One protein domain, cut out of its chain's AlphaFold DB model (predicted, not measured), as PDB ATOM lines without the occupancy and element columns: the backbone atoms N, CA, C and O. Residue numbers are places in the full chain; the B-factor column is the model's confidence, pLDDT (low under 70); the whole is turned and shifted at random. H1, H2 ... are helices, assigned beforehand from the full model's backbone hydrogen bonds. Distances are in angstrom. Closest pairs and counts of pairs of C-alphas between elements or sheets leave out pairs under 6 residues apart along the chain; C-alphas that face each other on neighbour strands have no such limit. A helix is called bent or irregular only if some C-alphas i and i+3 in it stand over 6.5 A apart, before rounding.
ATOM      1  N   ILE A 155      50.825  43.953 -39.698       95.62
ATOM      2  CA  ILE A 155      49.629  44.798 -39.643       95.62
ATOM      3  C   ILE A 155      49.492  45.445 -38.265       95.62
ATOM      4  O   ILE A 155      49.242  46.643 -38.181       95.62
ATOM      5  N   MET A 156      49.684  44.684 -37.187       93.69
ATOM      6  CA  MET A 156      49.522  45.153 -35.813       93.69
ATOM      7  C   MET A 156      50.597  46.154 -35.389       93.69
ATOM      8  O   MET A 156      50.323  46.965 -34.510       93.69
ATOM      9  N   ASN A 157      51.760  46.189 -36.039       93.38
ATOM     10  CA  ASN A 157      52.798  47.191 -35.783       93.38
ATOM     11  C   ASN A 157      52.686  48.443 -36.673       93.38
ATOM     12  O   ASN A 157      53.343  49.443 -36.394       93.38
ATOM     13  N   MET A 158      51.811  48.446 -37.684       92.94
ATOM     14  CA  MET A 158      51.606  49.583 -38.591       92.94
ATOM     15  C   MET A 158      50.220  50.208 -38.401       92.94
ATOM     16  O   MET A 158      49.212  49.655 -38.834       92.94
ATOM     17  N   GLU A 159      50.153  51.394 -37.790       88.31
ATOM     18  CA  GLU A 159      48.886  52.062 -37.446       88.31
ATOM     19  C   GLU A 159      47.938  52.237 -38.635       88.31
ATOM     20  O   GLU A 159      46.793  51.789 -38.586       88.31
ATOM     21  N   THR A 160      48.446  52.765 -39.748       91.31
ATOM     22  CA  THR A 160      47.675  52.960 -40.985       91.31
ATOM     23  C   THR A 160      47.088  51.654 -41.529       91.31
ATOM     24  O   THR A 160      45.973  51.629 -42.060       91.31
ATOM     25  N   ARG A 161      47.801  50.532 -41.371       90.94
ATOM     26  CA  ARG A 161      47.306  49.208 -41.770       90.94
ATOM     27  C   ARG A 161      46.276  48.666 -40.795       90.94
ATOM     28  O   ARG A 161      45.286  48.092 -41.242       90.94
ATOM     29  N   ARG A 162      46.465  48.858 -39.484       90.50
ATOM     30  CA  ARG A 162      45.477  48.443 -38.476       90.50
ATOM     31  C   ARG A 162      44.110  49.069 -38.723       90.50
ATOM     32  O   ARG A 162      43.113  48.415 -38.437       90.50
ATOM     33  N   GLU A 163      44.052  50.302 -39.211       88.69
ATOM     34  CA  GLU A 163      42.789  51.010 -39.453       88.69
ATOM     35  C   GLU A 163      42.102  50.591 -40.758       88.69
ATOM     36  O   GLU A 163      40.878  50.522 -40.815       88.69
ATOM     37  N   THR A 164      42.885  50.284 -41.796       91.19
ATOM     38  CA  THR A 164      42.369  50.009 -43.149       91.19
ATOM     39  C   THR A 164      42.175  48.526 -43.458       91.19
ATOM     40  O   THR A 164      41.505  48.186 -44.434       91.19
ATOM     41  N   VAL A 165      42.753  47.625 -42.658       92.19
ATOM     42  CA  VAL A 165      42.597  46.181 -42.845       92.19
ATOM     43  C   VAL A 165      41.161  45.739 -42.575       92.19
ATOM     44  O   VAL A 165      40.517  46.156 -41.610       92.19
ATOM     45  N   ASP A 166      40.686  44.799 -43.385       92.00
ATOM     46  CA  ASP A 166      39.490  44.033 -43.064       92.00
ATOM     47  C   ASP A 166      39.700  43.217 -41.775       92.00
ATOM     48  O   ASP A 166      40.495  42.272 -41.727       92.00
ATOM     49  N   LYS A 167      38.963  43.589 -40.725       90.75
ATOM     50  CA  LYS A 167      39.059  42.985 -39.393       90.75
ATOM     51  C   LYS A 167      38.591  41.534 -39.346       90.75
ATOM     52  O   LYS A 167      39.173  40.765 -38.584       90.75
ATOM     53  N   ASN A 168      37.602  41.146 -40.152       91.00
ATOM     54  CA  ASN A 168      37.153  39.753 -40.223       91.00
ATOM     55  C   ASN A 168      38.231  38.894 -40.875       91.00
ATOM     56  O   ASN A 168      38.583  37.840 -40.353       91.00
ATOM     57  N   TRP A 169      38.814  39.391 -41.966       92.81
ATOM     58  CA  TRP A 169      39.900  38.695 -42.649       92.81
ATOM     59  C   TRP A 169      41.127  38.515 -41.752       92.81
ATOM     60  O   TRP A 169      41.637  37.402 -41.633       92.81
ATOM     61  N   LEU A 170      41.573  39.580 -41.076       94.25
ATOM     62  CA  LEU A 170      42.707  39.503 -40.152       94.25
ATOM     63  C   LEU A 170      42.425  38.535 -38.997       94.25
ATOM     64  O   LEU A 170      43.276  37.719 -38.652       94.25
ATOM     65  N   ARG A 171      41.219  38.594 -38.423       93.19
ATOM     66  CA  ARG A 171      40.797  37.687 -37.355       93.19
ATOM     67  C   ARG A 171      40.824  36.225 -37.798       93.19
ATOM     68  O   ARG A 171      41.341  35.388 -37.063       93.19
ATOM     69  N   GLU A 172      40.318  35.915 -38.991       93.44
ATOM     70  CA  GLU A 172      40.382  34.557 -39.540       93.44
ATOM     71  C   GLU A 172      41.820  34.118 -39.846       93.44
ATOM     72  O   GLU A 172      42.162  32.972 -39.565       93.44
ATOM     73  N   CYS A 173      42.693  35.014 -40.322       95.81
ATOM     74  CA  CYS A 173      44.121  34.715 -40.479       95.81
ATOM     75  C   CYS A 173      44.764  34.351 -39.133       95.81
ATOM     76  O   CYS A 173      45.448  33.332 -39.038       95.81
ATOM     77  N   CYS A 174      44.499  35.128 -38.074       96.50
ATOM     78  CA  CYS A 174      44.984  34.816 -36.729       96.50
ATOM     79  C   CYS A 174      44.469  33.456 -36.248       96.50
ATOM     80  O   CYS A 174      45.249  32.639 -35.768       96.50
ATOM     81  N   TYR A 175      43.171  33.192 -36.409       95.19
ATOM     82  CA  TYR A 175      42.557  31.926 -36.015       95.19
ATOM     83  C   TYR A 175      43.169  30.727 -36.749       95.19
ATOM     84  O   TYR A 175      43.580  29.759 -36.110       95.19
ATOM     85  N   VAL A 176      43.297  30.805 -38.075       95.38
ATOM     86  CA  VAL A 176      43.944  29.765 -38.888       95.38
ATOM     87  C   VAL A 176      45.396  29.567 -38.463       95.38
ATOM     88  O   VAL A 176      45.837  28.425 -38.329       95.38
ATOM     89  N   GLY A 177      46.119  30.651 -38.180       97.88
ATOM     90  CA  GLY A 177      47.475  30.577 -37.647       97.88
ATOM     91  C   GLY A 177      47.542  29.811 -36.322       97.88
ATOM     92  O   GLY A 177      48.357  28.901 -36.197       97.88
ATOM     93  N   VAL A 178      46.636  30.088 -35.374       97.50
ATOM     94  CA  VAL A 178      46.534  29.342 -34.103       97.50
ATOM     95  C   VAL A 178      46.290  27.856 -34.352       97.50
ATOM     96  O   VAL A 178      46.998  27.027 -33.788       97.50
ATOM     97  N   LEU A 179      45.332  27.505 -35.217       95.75
ATOM     98  CA  LEU A 179      45.030  26.105 -35.525       95.75
ATOM     99  C   LEU A 179      46.247  25.374 -36.100       95.75
ATOM    100  O   LEU A 179      46.550  24.257 -35.692       95.75
ATOM    101  N   HIS A 180      46.979  26.005 -37.015       96.94
ATOM    102  CA  HIS A 180      48.202  25.425 -37.561       96.94
ATOM    103  C   HIS A 180      49.298  25.259 -36.499       96.94
ATOM    104  O   HIS A 180      49.934  24.210 -36.455       96.94
ATOM    105  N   LEU A 181      49.486  26.233 -35.607       97.81
ATOM    106  CA  LEU A 181      50.465  26.124 -34.521       97.81
ATOM    107  C   LEU A 181      50.063  25.092 -33.455       97.81
ATOM    108  O   LEU A 181      50.941  24.498 -32.840       97.81
ATOM    109  N   MET A 182      48.768  24.812 -33.269       95.19
ATOM    110  CA  MET A 182      48.313  23.652 -32.489       95.19
ATOM    111  C   MET A 182      48.739  22.342 -33.143       95.19
ATOM    112  O   MET A 182      49.322  21.491 -32.472       95.19
ATOM    113  N   MET A 183      48.530  22.213 -34.456       93.81
ATOM    114  CA  MET A 183      48.875  20.993 -35.185       93.81
ATOM    115  C   MET A 183      50.366  20.648 -35.114       93.81
ATOM    116  O   MET A 183      50.690  19.466 -35.149       93.81
ATOM    117  N   VAL A 184      51.271  21.625 -34.951       95.00
ATOM    118  CA  VAL A 184      52.715  21.377 -34.727       95.00
ATOM    119  C   VAL A 184      52.943  20.377 -33.582       95.00
ATOM    120  O   VAL A 184      53.786  19.495 -33.700       95.00
ATOM    121  N   PHE A 185      52.142  20.441 -32.514       92.50
ATOM    122  CA  PHE A 185      52.243  19.526 -31.369       92.50
ATOM    123  C   PHE A 185      51.488  18.204 -31.558       92.50
ATOM    124  O   PHE A 185      51.665  17.287 -30.761       92.50
ATOM    125  N   GLU A 186      50.639  18.102 -32.582       90.06
ATOM    126  CA  GLU A 186      49.786  16.935 -32.843       90.06
ATOM    127  C   GLU A 186      50.349  16.013 -33.933       90.06
ATOM    128  O   GLU A 186      49.869  14.893 -34.095       90.06
ATOM    129  N   VAL A 187      51.374  16.445 -34.680       87.56
ATOM    130  CA  VAL A 187      52.024  15.590 -35.690       87.56
ATOM    131  C   VAL A 187      52.712  14.389 -35.041       87.56
ATOM    132  O   VAL A 187      52.690  13.299 -35.608       87.56
ATOM    133  N   ARG A 188      53.304  14.580 -33.857       86.88
ATOM    134  CA  ARG A 188      54.118  13.576 -33.169       86.88
ATOM    135  C   ARG A 188      53.579  13.265 -31.791       86.88
ATOM    136  O   ARG A 188      53.404  14.167 -30.974       86.88
ATOM    137  N   THR A 189      53.473  11.983 -31.469       78.19
ATOM    138  CA  THR A 189      53.187  11.556 -30.097       78.19
ATOM    139  C   THR A 189      54.342  11.973 -29.173       78.19
ATOM    140  O   THR A 189      55.508  11.759 -29.525       78.19
ATOM    141  N   PRO A 190      54.080  12.590 -28.008       78.75
ATOM    142  CA  PRO A 190      55.116  12.845 -27.008       78.75
ATOM    143  C   PRO A 190      55.802  11.551 -26.555       78.75
ATOM    144  O   PRO A 190      55.198  10.477 -26.588       78.75
ATOM    145  N   LEU A 191      57.065  11.644 -26.131       74.81
ATOM    146  CA  LEU A 191      57.805  10.469 -25.669       74.81
ATOM    147  C   LEU A 191      57.132   9.894 -24.411       74.81
ATOM    148  O   LEU A 191      56.994  10.589 -23.405       74.81
ATOM    149  N   THR A 192      56.742   8.619 -24.452       63.41
ATOM    150  CA  THR A 192      56.285   7.887 -23.261       63.41
ATOM    151  C   THR A 192      57.380   6.942 -22.782       63.41
ATOM    152  O   THR A 192      58.131   6.407 -23.594       63.41
ATOM    153  N   ALA A 193      57.464   6.706 -21.469       56.69
ATOM    154  CA  ALA A 193      58.500   5.870 -20.847       56.69
ATOM    155  C   ALA A 193      58.578   4.422 -21.390       56.69
ATOM    156  O   ALA A 193      59.521   3.703 -21.075       56.69
ATOM    157  N   SER A 194      57.593   3.981 -22.181       53.62
ATOM    158  CA  SER A 194      57.491   2.638 -22.762       53.62
ATOM    159  C   SER A 194      57.932   2.521 -24.226       53.62
ATOM    160  O   SER A 194      57.913   1.415 -24.762       53.62
ATOM    161  N   THR A 195      58.293   3.619 -24.891       53.75
ATOM    162  CA  THR A 195      58.610   3.645 -26.328       53.75
ATOM    163  C   THR A 195      59.938   4.363 -26.562       53.75
ATOM    164  O   THR A 195      59.996   5.586 -26.486       53.75
ATOM    165  N   ASP A 196      60.960   3.561 -26.864       51.88
ATOM    166  CA  ASP A 196      62.253   3.882 -27.489       51.88
ATOM    167  C   ASP A 196      63.504   4.124 -26.620       51.88
ATOM    168  O   ASP A 196      63.547   4.895 -25.661       51.88
ATOM    169  N   GLU A 197      64.565   3.430 -27.058       51.66
ATOM    170  CA  GLU A 197      65.965   3.429 -26.627       51.66
ATOM    171  C   GLU A 197      66.654   4.786 -26.878       51.66
ATOM    172  O   GLU A 197      67.583   4.897 -27.678       51.66
ATOM    173  N   TYR A 198      66.241   5.858 -26.204       54.41
ATOM    174  CA  TYR A 198      67.082   7.055 -26.174       54.41
ATOM    175  C   TYR A 198      68.241   6.847 -25.196       54.41
ATOM    176  O   TYR A 198      68.065   6.766 -23.986       54.41
ATOM    177  N   THR A 199      69.460   6.805 -25.733       56.94
ATOM    178  CA  THR A 199      70.733   6.712 -24.991       56.94
ATOM    179  C   THR A 199      71.147   8.028 -24.315       56.94
ATOM    180  O   THR A 199      72.291   8.166 -23.877       56.94
ATOM    181  N   THR A 200      70.251   9.020 -24.232       65.19
ATOM    182  CA  THR A 200      70.567  10.298 -23.585       65.19
ATOM    183  C   THR A 200      70.346  10.214 -22.080       65.19
ATOM    184  O   THR A 200      69.253   9.917 -21.610       65.19
ATOM    185  N   ASN A 201      71.394  10.521 -21.318       68.12
ATOM    186  CA  ASN A 201      71.318  10.652 -19.863       68.12
ATOM    187  C   ASN A 201      70.921  12.078 -19.423       68.12
ATOM    188  O   ASN A 201      70.903  12.352 -18.224       68.12
ATOM    189  N   ASP A 202      70.643  13.010 -20.354       83.06
ATOM    190  CA  ASP A 202      70.184  14.359 -19.989       83.06
ATOM    191  C   ASP A 202      68.678  14.346 -19.694       83.06
ATOM    192  O   ASP A 202      67.834  14.372 -20.595       83.06
ATOM    193  N   GLN A 203      68.359  14.335 -18.401       83.00
ATOM    194  CA  GLN A 203      66.998  14.362 -17.872       83.00
ATOM    195  C   GLN A 203      66.165  15.530 -18.428       83.00
ATOM    196  O   GLN A 203      64.969  15.364 -18.652       83.00
ATOM    197  N   ARG A 204      66.780  16.684 -18.730       82.88
ATOM    198  CA  ARG A 204      66.058  17.842 -19.286       82.88
ATOM    199  C   ARG A 204      65.589  17.581 -20.710       82.88
ATOM    200  O   ARG A 204      64.493  17.989 -21.076       82.88
ATOM    201  N   ILE A 205      66.394  16.881 -21.513       84.31
ATOM    202  CA  ILE A 205      65.994  16.489 -22.870       84.31
ATOM    203  C   ILE A 205      64.809  15.525 -22.788       84.31
ATOM    204  O   ILE A 205      63.829  15.705 -23.503       84.31
ATOM    205  N   VAL A 206      64.852  14.548 -21.879       83.75
ATOM    206  CA  VAL A 206      63.738  13.608 -21.671       83.75
ATOM    207  C   VAL A 206      62.467  14.340 -21.220       83.75
ATOM    208  O   VAL A 206      61.385  14.087 -21.751       83.75
ATOM    209  N   GLU A 207      62.582  15.293 -20.294       86.88
ATOM    210  CA  GLU A 207      61.468  16.142 -19.855       86.88
ATOM    211  C   GLU A 207      60.864  16.957 -21.006       86.88
ATOM    212  O   GLU A 207      59.644  16.986 -21.155       86.88
ATOM    213  N   LEU A 208      61.685  17.569 -21.860       89.75
ATOM    214  CA  LEU A 208      61.204  18.311 -23.029       89.75
ATOM    215  C   LEU A 208      60.511  17.386 -24.039       89.75
ATOM    216  O   LEU A 208      59.394  17.673 -24.469       89.75
ATOM    217  N   LEU A 209      61.114  16.237 -24.360       88.75
ATOM    218  CA  LEU A 209      60.563  15.267 -25.311       88.75
ATOM    219  C   LEU A 209      59.258  14.625 -24.817       88.75
ATOM    220  O   LEU A 209      58.343  14.411 -25.614       88.75
ATOM    221  N   SER A 210      59.143  14.352 -23.514       86.31
ATOM    222  CA  SER A 210      57.903  13.852 -22.894       86.31
ATOM    223  C   SER A 210      56.782  14.890 -22.887       86.31
ATOM    224  O   SER A 210      55.605  14.543 -22.948       86.31
ATOM    225  N   GLN A 211      57.138  16.174 -22.906       87.44
ATOM    226  CA  GLN A 211      56.203  17.260 -23.165       87.44
ATOM    227  C   GLN A 211      55.961  17.458 -24.673       87.44
ATOM    228  O   GLN A 211      55.053  18.183 -25.062       87.44
ATOM    229  N   GLY A 212      56.716  16.811 -25.558       89.44
ATOM    230  CA  GLY A 212      56.605  16.989 -27.008       89.44
ATOM    231  C   GLY A 212      57.322  18.235 -27.540       89.44
ATOM    232  O   GLY A 212      57.054  18.647 -28.661       89.44
ATOM    233  N   ILE A 213      58.230  18.831 -26.764       92.50
ATOM    234  CA  ILE A 213      59.102  19.933 -27.188       92.50
ATOM    235  C   ILE A 213      60.389  19.339 -27.761       92.50
ATOM    236  O   ILE A 213      61.175  18.736 -27.034       92.50
ATOM    237  N   ARG A 214      60.601  19.492 -29.073       90.19
ATOM    238  CA  ARG A 214      61.744  18.880 -29.782       90.19
ATOM    239  C   ARG A 214      62.732  19.884 -30.373       90.19
ATOM    240  O   ARG A 214      63.826  19.500 -30.769       90.19
ATOM    241  N   SER A 215      62.345  21.151 -30.463       91.62
ATOM    242  CA  SER A 215      63.117  22.201 -31.133       91.62
ATOM    243  C   SER A 215      62.625  23.589 -30.728       91.62
ATOM    244  O   SER A 215      61.506  23.734 -30.232       91.62
ATOM    245  N   ASP A 216      63.423  24.615 -31.024       93.75
ATOM    246  CA  ASP A 216      63.060  26.027 -30.831       93.75
ATOM    247  C   ASP A 216      61.764  26.402 -31.564       93.75
ATOM    248  O   ASP A 216      60.986  27.218 -31.076       93.75
ATOM    249  N   THR A 217      61.469  25.742 -32.688       95.25
ATOM    250  CA  THR A 217      60.208  25.884 -33.427       95.25
ATOM    251  C   THR A 217      58.987  25.634 -32.541       95.25
ATOM    252  O   THR A 217      57.991  26.341 -32.656       95.25
ATOM    253  N   HIS A 218      59.063  24.678 -31.611       95.75
ATOM    254  CA  HIS A 218      57.973  24.403 -30.674       95.75
ATOM    255  C   HIS A 218      57.797  25.544 -29.665       95.75
ATOM    256  O   HIS A 218      56.671  25.921 -29.351       95.75
ATOM    257  N   MET A 219      58.893  26.135 -29.183       96.06
ATOM    258  CA  MET A 219      58.827  27.306 -28.303       96.06
ATOM    259  C   MET A 219      58.233  28.510 -29.032       96.06
ATOM    260  O   MET A 219      57.326  29.164 -28.512       96.06
ATOM    261  N   LEU A 220      58.667  28.755 -30.270       97.44
ATOM    262  CA  LEU A 220      58.101  29.812 -31.099       97.44
ATOM    263  C   LEU A 220      56.621  29.564 -31.413       97.44
ATOM    264  O   LEU A 220      55.836  30.505 -31.370       97.44
ATOM    265  N   ALA A 221      56.203  28.317 -31.654       98.25
ATOM    266  CA  ALA A 221      54.798  27.982 -31.886       98.25
ATOM    267  C   ALA A 221      53.910  28.318 -30.679       98.25
ATOM    268  O   ALA A 221      52.802  28.829 -30.862       98.25
ATOM    269  N   LEU A 222      54.401  28.106 -29.450       98.38
ATOM    270  CA  LEU A 222      53.689  28.530 -28.241       98.38
ATOM    271  C   LEU A 222      53.586  30.058 -28.155       98.38
ATOM    272  O   LEU A 222      52.493  30.583 -27.945       98.38
ATOM    273  N   ALA A 223      54.694  30.778 -28.345       98.19
ATOM    274  CA  ALA A 223      54.701  32.240 -28.274       98.19
ATOM    275  C   ALA A 223      53.798  32.869 -29.350       98.19
ATOM    276  O   ALA A 223      52.895  33.646 -29.034       98.19
ATOM    277  N   TYR A 224      53.988  32.474 -30.612       98.56
ATOM    278  CA  TYR A 224      53.236  32.989 -31.757       98.56
ATOM    279  C   TYR A 224      51.758  32.627 -31.665       98.56
ATOM    280  O   TYR A 224      50.909  33.482 -31.901       98.56
ATOM    281  N   GLY A 225      51.424  31.392 -31.279       98.31
ATOM    282  CA  GLY A 225      50.028  30.984 -31.123       98.31
ATOM    283  C   GLY A 225      49.339  31.734 -29.985       98.31
ATOM    284  O   GLY A 225      48.192  32.143 -30.128       98.31
ATOM    285  N   GLY A 226      50.055  32.004 -28.891       98.12
ATOM    286  CA  GLY A 226      49.565  32.835 -27.795       98.12
ATOM    287  C   GLY A 226      49.231  34.269 -28.215       98.12
ATOM    288  O   GLY A 226      48.154  34.780 -27.901       98.12
ATOM    289  N   GLU A 227      50.130  34.910 -28.961       98.00
ATOM    290  CA  GLU A 227      49.935  36.282 -29.433       98.00
ATOM    291  C   GLU A 227      48.888  36.383 -30.555       98.00
ATOM    292  O   GLU A 227      48.019  37.258 -30.506       98.00
ATOM    293  N   LEU A 228      48.866  35.435 -31.500       98.12
ATOM    294  CA  LEU A 228      47.786  35.319 -32.485       98.12
ATOM    295  C   LEU A 228      46.425  35.143 -31.810       98.12
ATOM    296  O   LEU A 228      45.455  35.775 -32.233       98.12
ATOM    297  N   SER A 229      46.338  34.325 -30.758       97.12
ATOM    298  CA  SER A 229      45.105  34.157 -29.986       97.12
ATOM    299  C   SER A 229      44.623  35.477 -29.391       97.12
ATOM    300  O   SER A 229      43.435  35.785 -29.481       97.12
ATOM    301  N   TYR A 230      45.533  36.279 -28.833       96.19
ATOM    302  CA  TYR A 230      45.214  37.613 -28.329       96.19
ATOM    303  C   TYR A 230      44.709  38.547 -29.441       96.19
ATOM    304  O   TYR A 230      43.677  39.202 -29.281       96.19
ATOM    305  N   TRP A 231      45.363  38.588 -30.605       95.25
ATOM    306  CA  TRP A 231      44.888  39.400 -31.734       95.25
ATOM    307  C   TRP A 231      43.571  38.894 -32.331       95.25
ATOM    308  O   TRP A 231      42.768  39.692 -32.811       95.25
ATOM    309  N   CYS A 232      43.318  37.586 -32.292       93.62
ATOM    310  CA  CYS A 232      42.082  36.981 -32.781       93.62
ATOM    311  C   CYS A 232      40.850  37.420 -31.971       93.62
ATOM    312  O   CYS A 232      39.761  37.553 -32.532       93.62
ATOM    313  N   ILE A 233      40.999  37.620 -30.659       90.44
ATOM    314  CA  ILE A 233      39.885  38.020 -29.784       90.44
ATOM    315  C   ILE A 233      39.750  39.541 -29.654       90.44
ATOM    316  O   ILE A 233      38.644  40.037 -29.487       90.44
ATOM    317  N   THR A 234      40.852  40.289 -29.768       88.50
ATOM    318  CA  THR A 234      40.841  41.758 -29.641       88.50
ATOM    319  C   THR A 234      40.454  42.477 -30.928       88.50
ATOM    320  O   THR A 234      39.919  43.586 -30.884       88.50
ATOM    321  N   ASN A 235      40.675  41.860 -32.089       79.12
ATOM    322  CA  ASN A 235      40.097  42.351 -33.331       79.12
ATOM    323  C   ASN A 235      38.603  41.996 -33.339       79.12
ATOM    324  O   ASN A 235      38.248  40.865 -33.655       79.12
ATOM    325  N   ASN A 236      37.753  42.968 -32.978       68.75
ATOM    326  CA  ASN A 236      36.280  42.910 -32.910       68.75
ATOM    327  C   ASN A 236      35.600  42.588 -34.268       68.75
ATOM    328  O   ASN A 236      34.799  43.373 -34.773       68.75
ATOM    329  N   GLY A 237      35.944  41.465 -34.901       65.56
ATOM    330  CA  GLY A 237      35.274  40.946 -36.093       65.56
ATOM    331  C   GLY A 237      33.903  40.348 -35.764       65.56
ATOM    332  O   GLY A 237      33.605  40.048 -34.606       65.56
ATOM    333  N   SER A 238      33.051  40.164 -36.773       65.31
ATOM    334  CA  SER A 238      31.711  39.601 -36.581       65.31
ATOM    335  C   SER A 238      31.756  38.119 -36.170       65.31
ATOM    336  O   SER A 238      32.696  37.379 -36.469       65.31
ATOM    337  N   ASN A 239      30.715  37.670 -35.461       58.91
ATOM    338  CA  ASN A 239      30.541  36.282 -35.005       58.91
ATOM    339  C   ASN A 239      29.903  35.367 -36.067       58.91
ATOM    340  O   ASN A 239      29.343  34.325 -35.731       58.91
ATOM    341  N   GLU A 240      29.929  35.771 -37.333       61.69
ATOM    342  CA  GLU A 240      29.269  35.039 -38.411       61.69
ATOM    343  C   GLU A 240      30.133  33.880 -38.936       61.69
ATOM    344  O   GLU A 240      31.298  33.720 -38.572       61.69
ATOM    345  N   THR A 241      29.521  33.043 -39.776       65.00
ATOM    346  CA  THR A 241      30.160  31.950 -40.525       65.00
ATOM    347  C   THR A 241      31.478  32.366 -41.191       65.00
ATOM    348  O   THR A 241      31.574  33.520 -41.612       65.00
ATOM    349  N   PRO A 242      32.445  31.437 -41.373       69.50
ATOM    350  CA  PRO A 242      33.716  31.732 -42.037       69.50
ATOM    351  C   PRO A 242      33.502  32.423 -43.386       69.50
ATOM    352  O   PRO A 242      32.851  31.872 -44.277       69.50
ATOM    353  N   GLN A 243      34.046  33.628 -43.536       82.81
ATOM    354  CA  GLN A 243      33.934  34.444 -44.748       82.81
ATOM    355  C   GLN A 243      35.071  34.133 -45.731       82.81
ATOM    356  O   GLN A 243      34.982  34.462 -46.914       82.81
ATOM    357  N   TYR A 244      36.122  33.457 -45.254       89.56
ATOM    358  CA  TYR A 244      37.357  33.214 -45.992       89.56
ATOM    359  C   TYR A 244      37.722  31.718 -46.056       89.56
ATOM    360  O   TYR A 244      38.782  31.317 -45.568       89.56
ATOM    361  N   PRO A 245      36.892  30.860 -46.693       89.19
ATOM    362  CA  PRO A 245      37.098  29.404 -46.739       89.19
ATOM    363  C   PRO A 245      38.457  28.992 -47.327       89.19
ATOM    364  O   PRO A 245      39.008  27.946 -46.993       89.19
ATOM    365  N   GLN A 246      39.036  29.825 -48.187       91.50
ATOM    366  CA  GLN A 246      40.339  29.586 -48.786       91.50
ATOM    367  C   GLN A 246      41.500  29.559 -47.785       91.50
ATOM    368  O   GLN A 246      42.492  28.887 -48.066       91.50
ATOM    369  N   LEU A 247      41.366  30.211 -46.623       94.00
ATOM    370  CA  LEU A 247      42.382  30.175 -45.569       94.00
ATOM    371  C   LEU A 247      42.489  28.787 -44.919       94.00
ATOM    372  O   LEU A 247      43.544  28.412 -44.418       94.00
ATOM    373  N   TYR A 248      41.424  27.988 -44.976       92.50
ATOM    374  CA  TYR A 248      41.351  26.695 -44.298       92.50
ATOM    375  C   TYR A 248      41.790  25.512 -45.161       92.50
ATOM    376  O   TYR A 248      41.879  24.401 -44.652       92.50
ATOM    377  N   LYS A 249      42.110  25.716 -46.445       91.25
ATOM    378  CA  LYS A 249      42.342  24.622 -47.409       91.25
ATOM    379  C   LYS A 249      43.408  23.615 -46.979       91.25
ATOM    380  O   LYS A 249      43.267  22.422 -47.254       91.25
ATOM    381  N   VAL A 250      44.477  24.089 -46.339       91.31
ATOM    382  CA  VAL A 250      45.544  23.215 -45.834       91.31
ATOM    383  C   VAL A 250      45.012  22.375 -44.672       91.31
ATOM    384  O   VAL A 250      45.111  21.152 -44.719       91.31
ATOM    385  N   LEU A 251      44.350  23.000 -43.691       89.88
ATOM    386  CA  LEU A 251      43.696  22.295 -42.581       89.88
ATOM    387  C   LEU A 251      42.630  21.312 -43.065       89.88
ATOM    388  O   LEU A 251      42.647  20.172 -42.631       89.88
ATOM    389  N   ASP A 252      41.743  21.709 -43.979       90.19
ATOM    390  CA  ASP A 252      40.690  20.844 -44.536       90.19
ATOM    391  C   ASP A 252      41.263  19.565 -45.157       90.19
ATOM    392  O   ASP A 252      40.647  18.503 -45.083       90.19
ATOM    393  N   THR A 253      42.459  19.659 -45.747       85.69
ATOM    394  CA  THR A 253      43.153  18.512 -46.342       85.69
ATOM    395  C   THR A 253      43.667  17.537 -45.276       85.69
ATOM    396  O   THR A 253      43.729  16.340 -45.534       85.69
ATOM    397  N   VAL A 254      44.008  18.022 -44.078       83.25
ATOM    398  CA  VAL A 254      44.520  17.194 -42.971       83.25
ATOM    399  C   VAL A 254      43.388  16.659 -42.097       83.25
ATOM    400  O   VAL A 254      43.381  15.478 -41.753       83.25
ATOM    401  N   THR A 255      42.430  17.519 -41.744       80.88
ATOM    402  CA  THR A 255      41.412  17.236 -40.727       80.88
ATOM    403  C   THR A 255      40.146  16.598 -41.291       80.88
ATOM    404  O   THR A 255      39.326  16.128 -40.511       80.88
ATOM    405  N   GLN A 256      39.954  16.579 -42.618       72.38
ATOM    406  CA  GLN A 256      38.777  15.998 -43.291       72.38
ATOM    407  C   GLN A 256      37.422  16.450 -42.718       72.38
ATOM    408  O   GLN A 256      36.458  15.688 -42.693       72.38
ATOM    409  N   GLY A 257      37.338  17.692 -42.241       62.88
ATOM    410  CA  GLY A 257      36.111  18.209 -41.634       62.88
ATOM    411  C   GLY A 257      35.876  17.771 -40.186       62.88
ATOM    412  O   GLY A 257      34.755  17.903 -39.709       62.88
ATOM    413  N   ALA A 258      36.904  17.283 -39.479       71.69
ATOM    414  CA  ALA A 258      36.859  17.185 -38.022       71.69
ATOM    415  C   ALA A 258      36.531  18.550 -37.397       71.69
ATOM    416  O   ALA A 258      36.964  19.595 -37.902       71.69
ATOM    417  N   ASP A 259      35.790  18.519 -36.288       74.75
ATOM    418  CA  ASP A 259      35.376  19.724 -35.578       74.75
ATOM    419  C   ASP A 259      36.602  20.523 -35.134       74.75
ATOM    420  O   ASP A 259      37.446  20.065 -34.361       74.75
ATOM    421  N   ARG A 260      36.694  21.751 -35.643       84.81
ATOM    422  CA  ARG A 260      37.712  22.708 -35.219       84.81
ATOM    423  C   ARG A 260      37.295  23.328 -33.892       84.81
ATOM    424  O   ARG A 260      36.103  23.585 -33.697       84.81
ATOM    425  N   PRO A 261      38.251  23.662 -33.009       87.38
ATOM    426  CA  PRO A 261      37.958  24.489 -31.848       87.38
ATOM    427  C   PRO A 261      37.225  25.748 -32.293       87.38
ATOM    428  O   PRO A 261      37.703  26.438 -33.188       87.38
ATOM    429  N   SER A 262      36.075  26.064 -31.701       86.88
ATOM    430  CA  SER A 262      35.331  27.266 -32.087       86.88
ATOM    431  C   SER A 262      36.208  28.511 -31.905       86.88
ATOM    432  O   SER A 262      37.021  28.577 -30.978       86.88
ATOM    433  N   ILE A 263      36.031  29.526 -32.751       85.38
ATOM    434  CA  ILE A 263      36.824  30.763 -32.674       85.38
ATOM    435  C   ILE A 263      36.675  31.477 -31.316       85.38
ATOM    436  O   ILE A 263      37.583  32.168 -30.866       85.38
ATOM    437  N   GLN A 264      35.561  31.254 -30.612       85.06
ATOM    438  CA  GLN A 264      35.334  31.755 -29.255       85.06
ATOM    439  C   GLN A 264      36.246  31.076 -28.217       85.06
ATOM    440  O   GLN A 264      36.568  31.673 -27.196       85.06
ATOM    441  N   SER A 265      36.712  29.853 -28.474       90.00
ATOM    442  CA  SER A 265      37.629  29.133 -27.579       90.00
ATOM    443  C   SER A 265      39.100  29.551 -27.725       90.00
ATOM    444  O   SER A 265      39.933  29.168 -26.899       90.00
ATOM    445  N   VAL A 266      39.434  30.368 -28.729       92.19
ATOM    446  CA  VAL A 266      40.816  30.741 -29.091       92.19
ATOM    447  C   VAL A 266      41.544  31.488 -27.976       92.19
ATOM    448  O   VAL A 266      42.740  31.264 -27.785       92.19
ATOM    449  N   GLY A 267      40.839  32.302 -27.184       94.25
ATOM    450  CA  GLY A 267      41.426  32.947 -26.003       94.25
ATOM    451  C   GLY A 267      41.934  31.926 -24.978       94.25
ATOM    452  O   GLY A 267      43.043  32.053 -24.460       94.25
ATOM    453  N   SER A 268      41.180  30.842 -24.755       95.69
ATOM    454  CA  SER A 268      41.588  29.760 -23.847       95.69
ATOM    455  C   SER A 268      42.798  28.975 -24.360       95.69
ATOM    456  O   SER A 268      43.664  28.591 -23.571       95.69
ATOM    457  N   ILE A 269      42.889  28.782 -25.679       95.88
ATOM    458  CA  ILE A 269      44.055  28.176 -26.332       95.88
ATOM    459  C   ILE A 269      45.277  29.073 -26.125       95.88
ATOM    460  O   ILE A 269      46.313  28.592 -25.668       95.88
ATOM    461  N   GLY A 270      45.126  30.382 -26.349       97.56
ATOM    462  CA  GLY A 270      46.192  31.361 -26.151       97.56
ATOM    463  C   GLY A 270      46.725  31.368 -24.722       97.56
ATOM    464  O   GLY A 270      47.934  31.312 -24.513       97.56
ATOM    465  N   MET A 271      45.836  31.329 -23.724       98.06
ATOM    466  CA  MET A 271      46.244  31.234 -22.319       98.06
ATOM    467  C   MET A 271      47.071  29.977 -22.031       98.06
ATOM    468  O   MET A 271      48.074  30.062 -21.319       98.06
ATOM    469  N   LYS A 272      46.679  28.819 -22.580       97.56
ATOM    470  CA  LYS A 272      47.439  27.566 -22.430       97.56
ATOM    471  C   LYS A 272      48.814  27.675 -23.083       97.56
ATOM    472  O   LYS A 272      49.800  27.279 -22.472       97.56
ATOM    473  N   PHE A 273      48.878  28.235 -24.287       98.00
ATOM    474  CA  PHE A 273      50.116  28.404 -25.041       98.00
ATOM    475  C   PHE A 273      51.105  29.313 -24.311       98.00
ATOM    476  O   PHE A 273      52.236  28.904 -24.059       98.00
ATOM    477  N   LEU A 274      50.662  30.502 -23.892       98.56
ATOM    478  CA  LEU A 274      51.508  31.458 -23.178       98.56
ATOM    479  C   LEU A 274      51.952  30.923 -21.817       98.56
ATOM    480  O   LEU A 274      53.131  31.004 -21.492       98.56
ATOM    481  N   SER A 275      51.036  30.329 -21.042       98.12
ATOM    482  CA  SER A 275      51.386  29.746 -19.736       98.12
ATOM    483  C   SER A 275      52.466  28.676 -19.892       98.12
ATOM    484  O   SER A 275      53.456  28.688 -19.167       98.12
ATOM    485  N   ARG A 276      52.304  27.803 -20.892       97.06
ATOM    486  CA  ARG A 276      53.252  26.735 -21.192       97.06
ATOM    487  C   ARG A 276      54.599  27.261 -21.687       97.06
ATOM    488  O   ARG A 276      55.633  26.757 -21.265       97.06
ATOM    489  N   TYR A 277      54.601  28.277 -22.551       97.69
ATOM    490  CA  TYR A 277      55.828  28.940 -22.993       97.69
ATOM    491  C   TYR A 277      56.607  29.503 -21.798       97.69
ATOM    492  O   TYR A 277      57.794  29.228 -21.658       97.69
ATOM    493  N   ILE A 278      55.932  30.248 -20.915       97.38
ATOM    494  CA  ILE A 278      56.553  30.891 -19.748       97.38
ATOM    495  C   ILE A 278      57.124  29.838 -18.791       97.38
ATOM    496  O   ILE A 278      58.244  30.000 -18.307       97.38
ATOM    497  N   GLU A 279      56.381  28.758 -18.537       95.81
ATOM    498  CA  GLU A 279      56.830  27.643 -17.698       95.81
ATOM    499  C   GLU A 279      58.113  27.003 -18.245       95.81
ATOM    500  O   GLU A 279      59.088  26.846 -17.511       95.81
ATOM    501  N   LEU A 280      58.151  26.704 -19.546       94.50
ATOM    502  CA  LEU A 280      59.324  26.120 -20.198       94.50
ATOM    503  C   LEU A 280      60.516  27.082 -20.201       94.50
ATOM    504  O   LEU A 280      61.621  26.691 -19.823       94.50
ATOM    505  N   ALA A 281      60.288  28.341 -20.582       94.56
ATOM    506  CA  ALA A 281      61.310  29.378 -20.676       94.56
ATOM    507  C   ALA A 281      61.955  29.691 -19.319       94.56
ATOM    508  O   ALA A 281      63.171  29.835 -19.241       94.56
ATOM    509  N   LYS A 282      61.169  29.763 -18.237       92.94
ATOM    510  CA  LYS A 282      61.682  30.012 -16.877       92.94
ATOM    511  C   LYS A 282      62.154  28.742 -16.163       92.94
ATOM    512  O   LYS A 282      62.912  28.841 -15.202       92.94
ATOM    513  N   GLY A 283      61.709  27.571 -16.613       89.94
ATOM    514  CA  GLY A 283      62.057  26.265 -16.061       89.94
ATOM    515  C   GLY A 283      63.166  25.573 -16.852       89.94
ATOM    516  O   GLY A 283      64.330  25.991 -16.817       89.94
ATOM    517  N   SER A 284      62.799  24.498 -17.559       86.06
ATOM    518  CA  SER A 284      63.717  23.582 -18.255       86.06
ATOM    519  C   SER A 284      64.615  24.264 -19.301       86.06
ATOM    520  O   SER A 284      65.674  23.723 -19.622       86.06
ATOM    521  N   LEU A 285      64.242  25.451 -19.799       88.56
ATOM    522  CA  LEU A 285      64.986  26.231 -20.798       88.56
ATOM    523  C   LEU A 285      65.542  27.565 -20.269       88.56
ATOM    524  O   LEU A 285      65.971  28.403 -21.059       88.56
ATOM    525  N   SER A 286      65.608  27.756 -18.948       85.12
ATOM    526  CA  SER A 286      66.102  28.997 -18.310       85.12
ATOM    527  C   SER A 286      67.494  29.456 -18.760       85.12
ATOM    528  O   SER A 286      67.812  30.640 -18.698       85.12
ATOM    529  N   MET A 287      68.325  28.542 -19.265       81.12
ATOM    530  CA  MET A 287      69.657  28.856 -19.792       81.12
ATOM    531  C   MET A 287      69.662  29.408 -21.232       81.12
ATOM    532  O   MET A 287      70.716  29.825 -21.706       81.12
ATOM    533  N   GLN A 288      68.531  29.396 -21.945       77.44
ATOM    534  CA  GLN A 288      68.454  29.707 -23.381       77.44
ATOM    535  C   GLN A 288      67.977  31.136 -23.704       77.44
ATOM    536  O   GLN A 288      67.709  31.448 -24.856       77.44
ATOM    537  N   SER A 289      67.926  32.037 -22.715       85.75
ATOM    538  CA  SER A 289      67.599  33.467 -22.905       85.75
ATOM    539  C   SER A 289      66.257  33.746 -23.611       85.75
ATOM    540  O   SER A 289      66.112  34.759 -24.294       85.75
ATOM    541  N   TRP A 290      65.263  32.869 -23.437       92.69
ATOM    542  CA  TRP A 290      63.898  33.087 -23.925       92.69
ATOM    543  C   TRP A 290      63.234  34.260 -23.187       92.69
ATOM    544  O   TRP A 290      63.191  34.282 -21.957       92.69
ATOM    545  N   GLN A 291      62.707  35.228 -23.940       93.00
ATOM    546  CA  GLN A 291      62.039  36.415 -23.391       93.00
ATOM    547  C   GLN A 291      60.614  36.090 -22.945       93.00
ATOM    548  O   GLN A 291      59.878  35.427 -23.676       93.00
ATOM    549  N   CYS A 292      60.215  36.581 -21.773       95.38
ATOM    550  CA  CYS A 292      58.914  36.281 -21.161       95.38
ATOM    551  C   CYS A 292      58.043  37.518 -20.946       95.38
ATOM    552  O   CYS A 292      56.849  37.361 -20.720       95.38
ATOM    553  N   GLU A 293      58.596  38.723 -21.064       96.88
ATOM    554  CA  GLU A 293      57.923  39.988 -20.767       96.88
ATOM    555  C   GLU A 293      56.628  40.116 -21.575       96.88
ATOM    556  O   GLU A 293      55.535  40.222 -21.017       96.88
ATOM    557  N   ARG A 294      56.736  39.990 -22.901       96.25
ATOM    558  CA  ARG A 294      55.591  40.076 -23.808       96.25
ATOM    559  C   ARG A 294      54.578  38.932 -23.602       96.25
ATOM    560  O   ARG A 294      53.390  39.226 -23.470       96.25
ATOM    561  N   PRO A 295      54.982  37.647 -23.535       97.50
ATOM    562  CA  PRO A 295      54.073  36.556 -23.180       97.50
ATOM    563  C   PRO A 295      53.326  36.752 -21.853       97.50
ATOM    564  O   PRO A 295      52.141  36.427 -21.769       97.50
ATOM    565  N   GLU A 296      53.987  37.289 -20.827       98.19
ATOM    566  CA  GLU A 296      53.385  37.549 -19.515       98.19
ATOM    567  C   GLU A 296      52.350  38.673 -19.569       98.19
ATOM    568  O   GLU A 296      51.254  38.519 -19.023       98.19
ATOM    569  N   GLU A 297      52.656  39.763 -20.275       97.75
ATOM    570  CA  GLU A 297      51.709  40.851 -20.538       97.75
ATOM    571  C   GLU A 297      50.454  40.337 -21.250       97.75
ATOM    572  O   GLU A 297      49.333  40.555 -20.790       97.75
ATOM    573  N   LEU A 298      50.634  39.598 -22.348       97.25
ATOM    574  CA  LEU A 298      49.528  39.060 -23.139       97.25
ATOM    575  C   LEU A 298      48.669  38.078 -22.337       97.25
ATOM    576  O   LEU A 298      47.441  38.112 -22.426       97.25
ATOM    577  N   LEU A 299      49.296  37.225 -21.522       97.75
ATOM    578  CA  LEU A 299      48.586  36.293 -20.652       97.75
ATOM    579  C   LEU A 299      47.765  37.034 -19.589       97.75
ATOM    580  O   LEU A 299      46.653  36.613 -19.269       97.75
ATOM    581  N   ALA A 300      48.289  38.136 -19.046       97.31
ATOM    582  CA  ALA A 300      47.554  38.975 -18.111       97.31
ATOM    583  C   ALA A 300      46.345  39.650 -18.776       97.31
ATOM    584  O   ALA A 300      45.275  39.677 -18.174       97.31
ATOM    585  N   GLU A 301      46.481  40.141 -20.011       95.75
ATOM    586  CA  GLU A 301      45.361  40.719 -20.767       95.75
ATOM    587  C   GLU A 301      44.293  39.680 -21.124       95.75
ATOM    588  O   GLU A 301      43.103  39.934 -20.951       95.75
ATOM    589  N   LEU A 302      44.698  38.482 -21.551       93.56
ATOM    590  CA  LEU A 302      43.781  37.382 -21.863       93.56
ATOM    591  C   LEU A 302      42.929  36.952 -20.663       93.56
ATOM    592  O   LEU A 302      41.786  36.552 -20.842       93.56
ATOM    593  N   ARG A 303      43.468  37.050 -19.442       93.31
ATOM    594  CA  ARG A 303      42.751  36.721 -18.199       93.31
ATOM    595  C   ARG A 303      41.719  37.772 -17.781       93.31
ATOM    596  O   ARG A 303      40.937  37.500 -16.874       93.31
ATOM    597  N   LYS A 304      41.755  38.973 -18.369       89.81
ATOM    598  CA  LYS A 304      40.802  40.060 -18.081       89.81
ATOM    599  C   LYS A 304      39.544  39.999 -18.951       89.81
ATOM    600  O   LYS A 304      38.581  40.690 -18.624       89.81
ATOM    601  N   GLN A 305      39.589  39.258 -20.059       75.19
ATOM    602  CA  GLN A 305      38.478  39.087 -21.001       75.19
ATOM    603  C   GLN A 305      37.543  37.967 -20.553       75.19
ATOM    604  O   GLN A 305      36.324  38.120 -20.783       75.19
TER     605      GLN A 305
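This is residues 155 to 305 of the 305 residues of an uncharacterized protein of Amphimedon queenslandica (UniProt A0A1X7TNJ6). Helix H4 runs through the middle, with H2 packed along one side of it and the helical hairpin of H6 and H7 on the other; H5 lies side by side with H2 on the side away from H4. The small helix H1 and the small helix H3 lie toward opposite ends of the long axis, and the long loop of residues 185 to 202 loops out around the H3 end. The printed part has 151 residues, with seven named helices in the order H1 to H7 and no named strand; the class is all helix. It is compact, with a radius of gyration of the C-alphas of 17.2 A, and its C-alphas span 54 by 38 by 24 A.

H1, residues 159 to 164, touches no helix. H2, residues 167 to 184, touches H4, residues 216 to 234, at a shallow tilt of 29 degrees, opposite ways; their closest C-alphas, those of Arg 171 and Cys 232, are 4.8 A apart. With residues 172 to 180 alone, H2 touches H5, residues 245 to 255, at a shallow tilt of 16 degrees, the same way; the closest C-alphas, those of Val 176 and Tyr 248, are 6.7 A apart. H3, residues 203 to 210, touches no helix. H4 touches H6, residues 263 to 282, at a steep tilt of 38 degrees, opposite ways; the closest C-alphas, those of Gly 226 and Gly 270, are 4.0 A apart. H2 and H6 only just touch, with 3 pairs of C-alphas within 8 A, the closest being Tyr 175 and Ile 263 at 6.7 A. H6 and H7, residues 293 to 302, form a helical hairpin at a shallow tilt of 32 degrees, with the C-alphas of Leu 274 and Pro 295 closest at 5.7 A. H4, H6 and H7 make an up and down bundle, each running against the one before it. Every O i to N i+4 pair is within hydrogen-bond range in H1, H2, H3, H4 and H7; the counts are 4 of 7 in H5 and 14 of 16 in H6.

H1 begins at C-alpha 159, (48.886, 52.062, -37.446). H2 is 26.0 A long, H4 27.3 A and H6 29.5 A. H5 and H6 are irregular: C-alphas 247 and 250 are 7.6 A apart, and C-alphas 264 and 267 are 7.0 A apart. H7, 14.4 A long, ends at C-alpha 302, (43.781, 37.382, -21.863).

The two C-alphas farthest apart, those of Thr 164 and Thr 199, are 54.9 A apart. The printed part has no cut and ends at the chain's last residue, Gln 305. The link from H2 to H3, 18 residues, is long. Residues 192 to 201, 236 to 242 and 257 are under pLDDT 70.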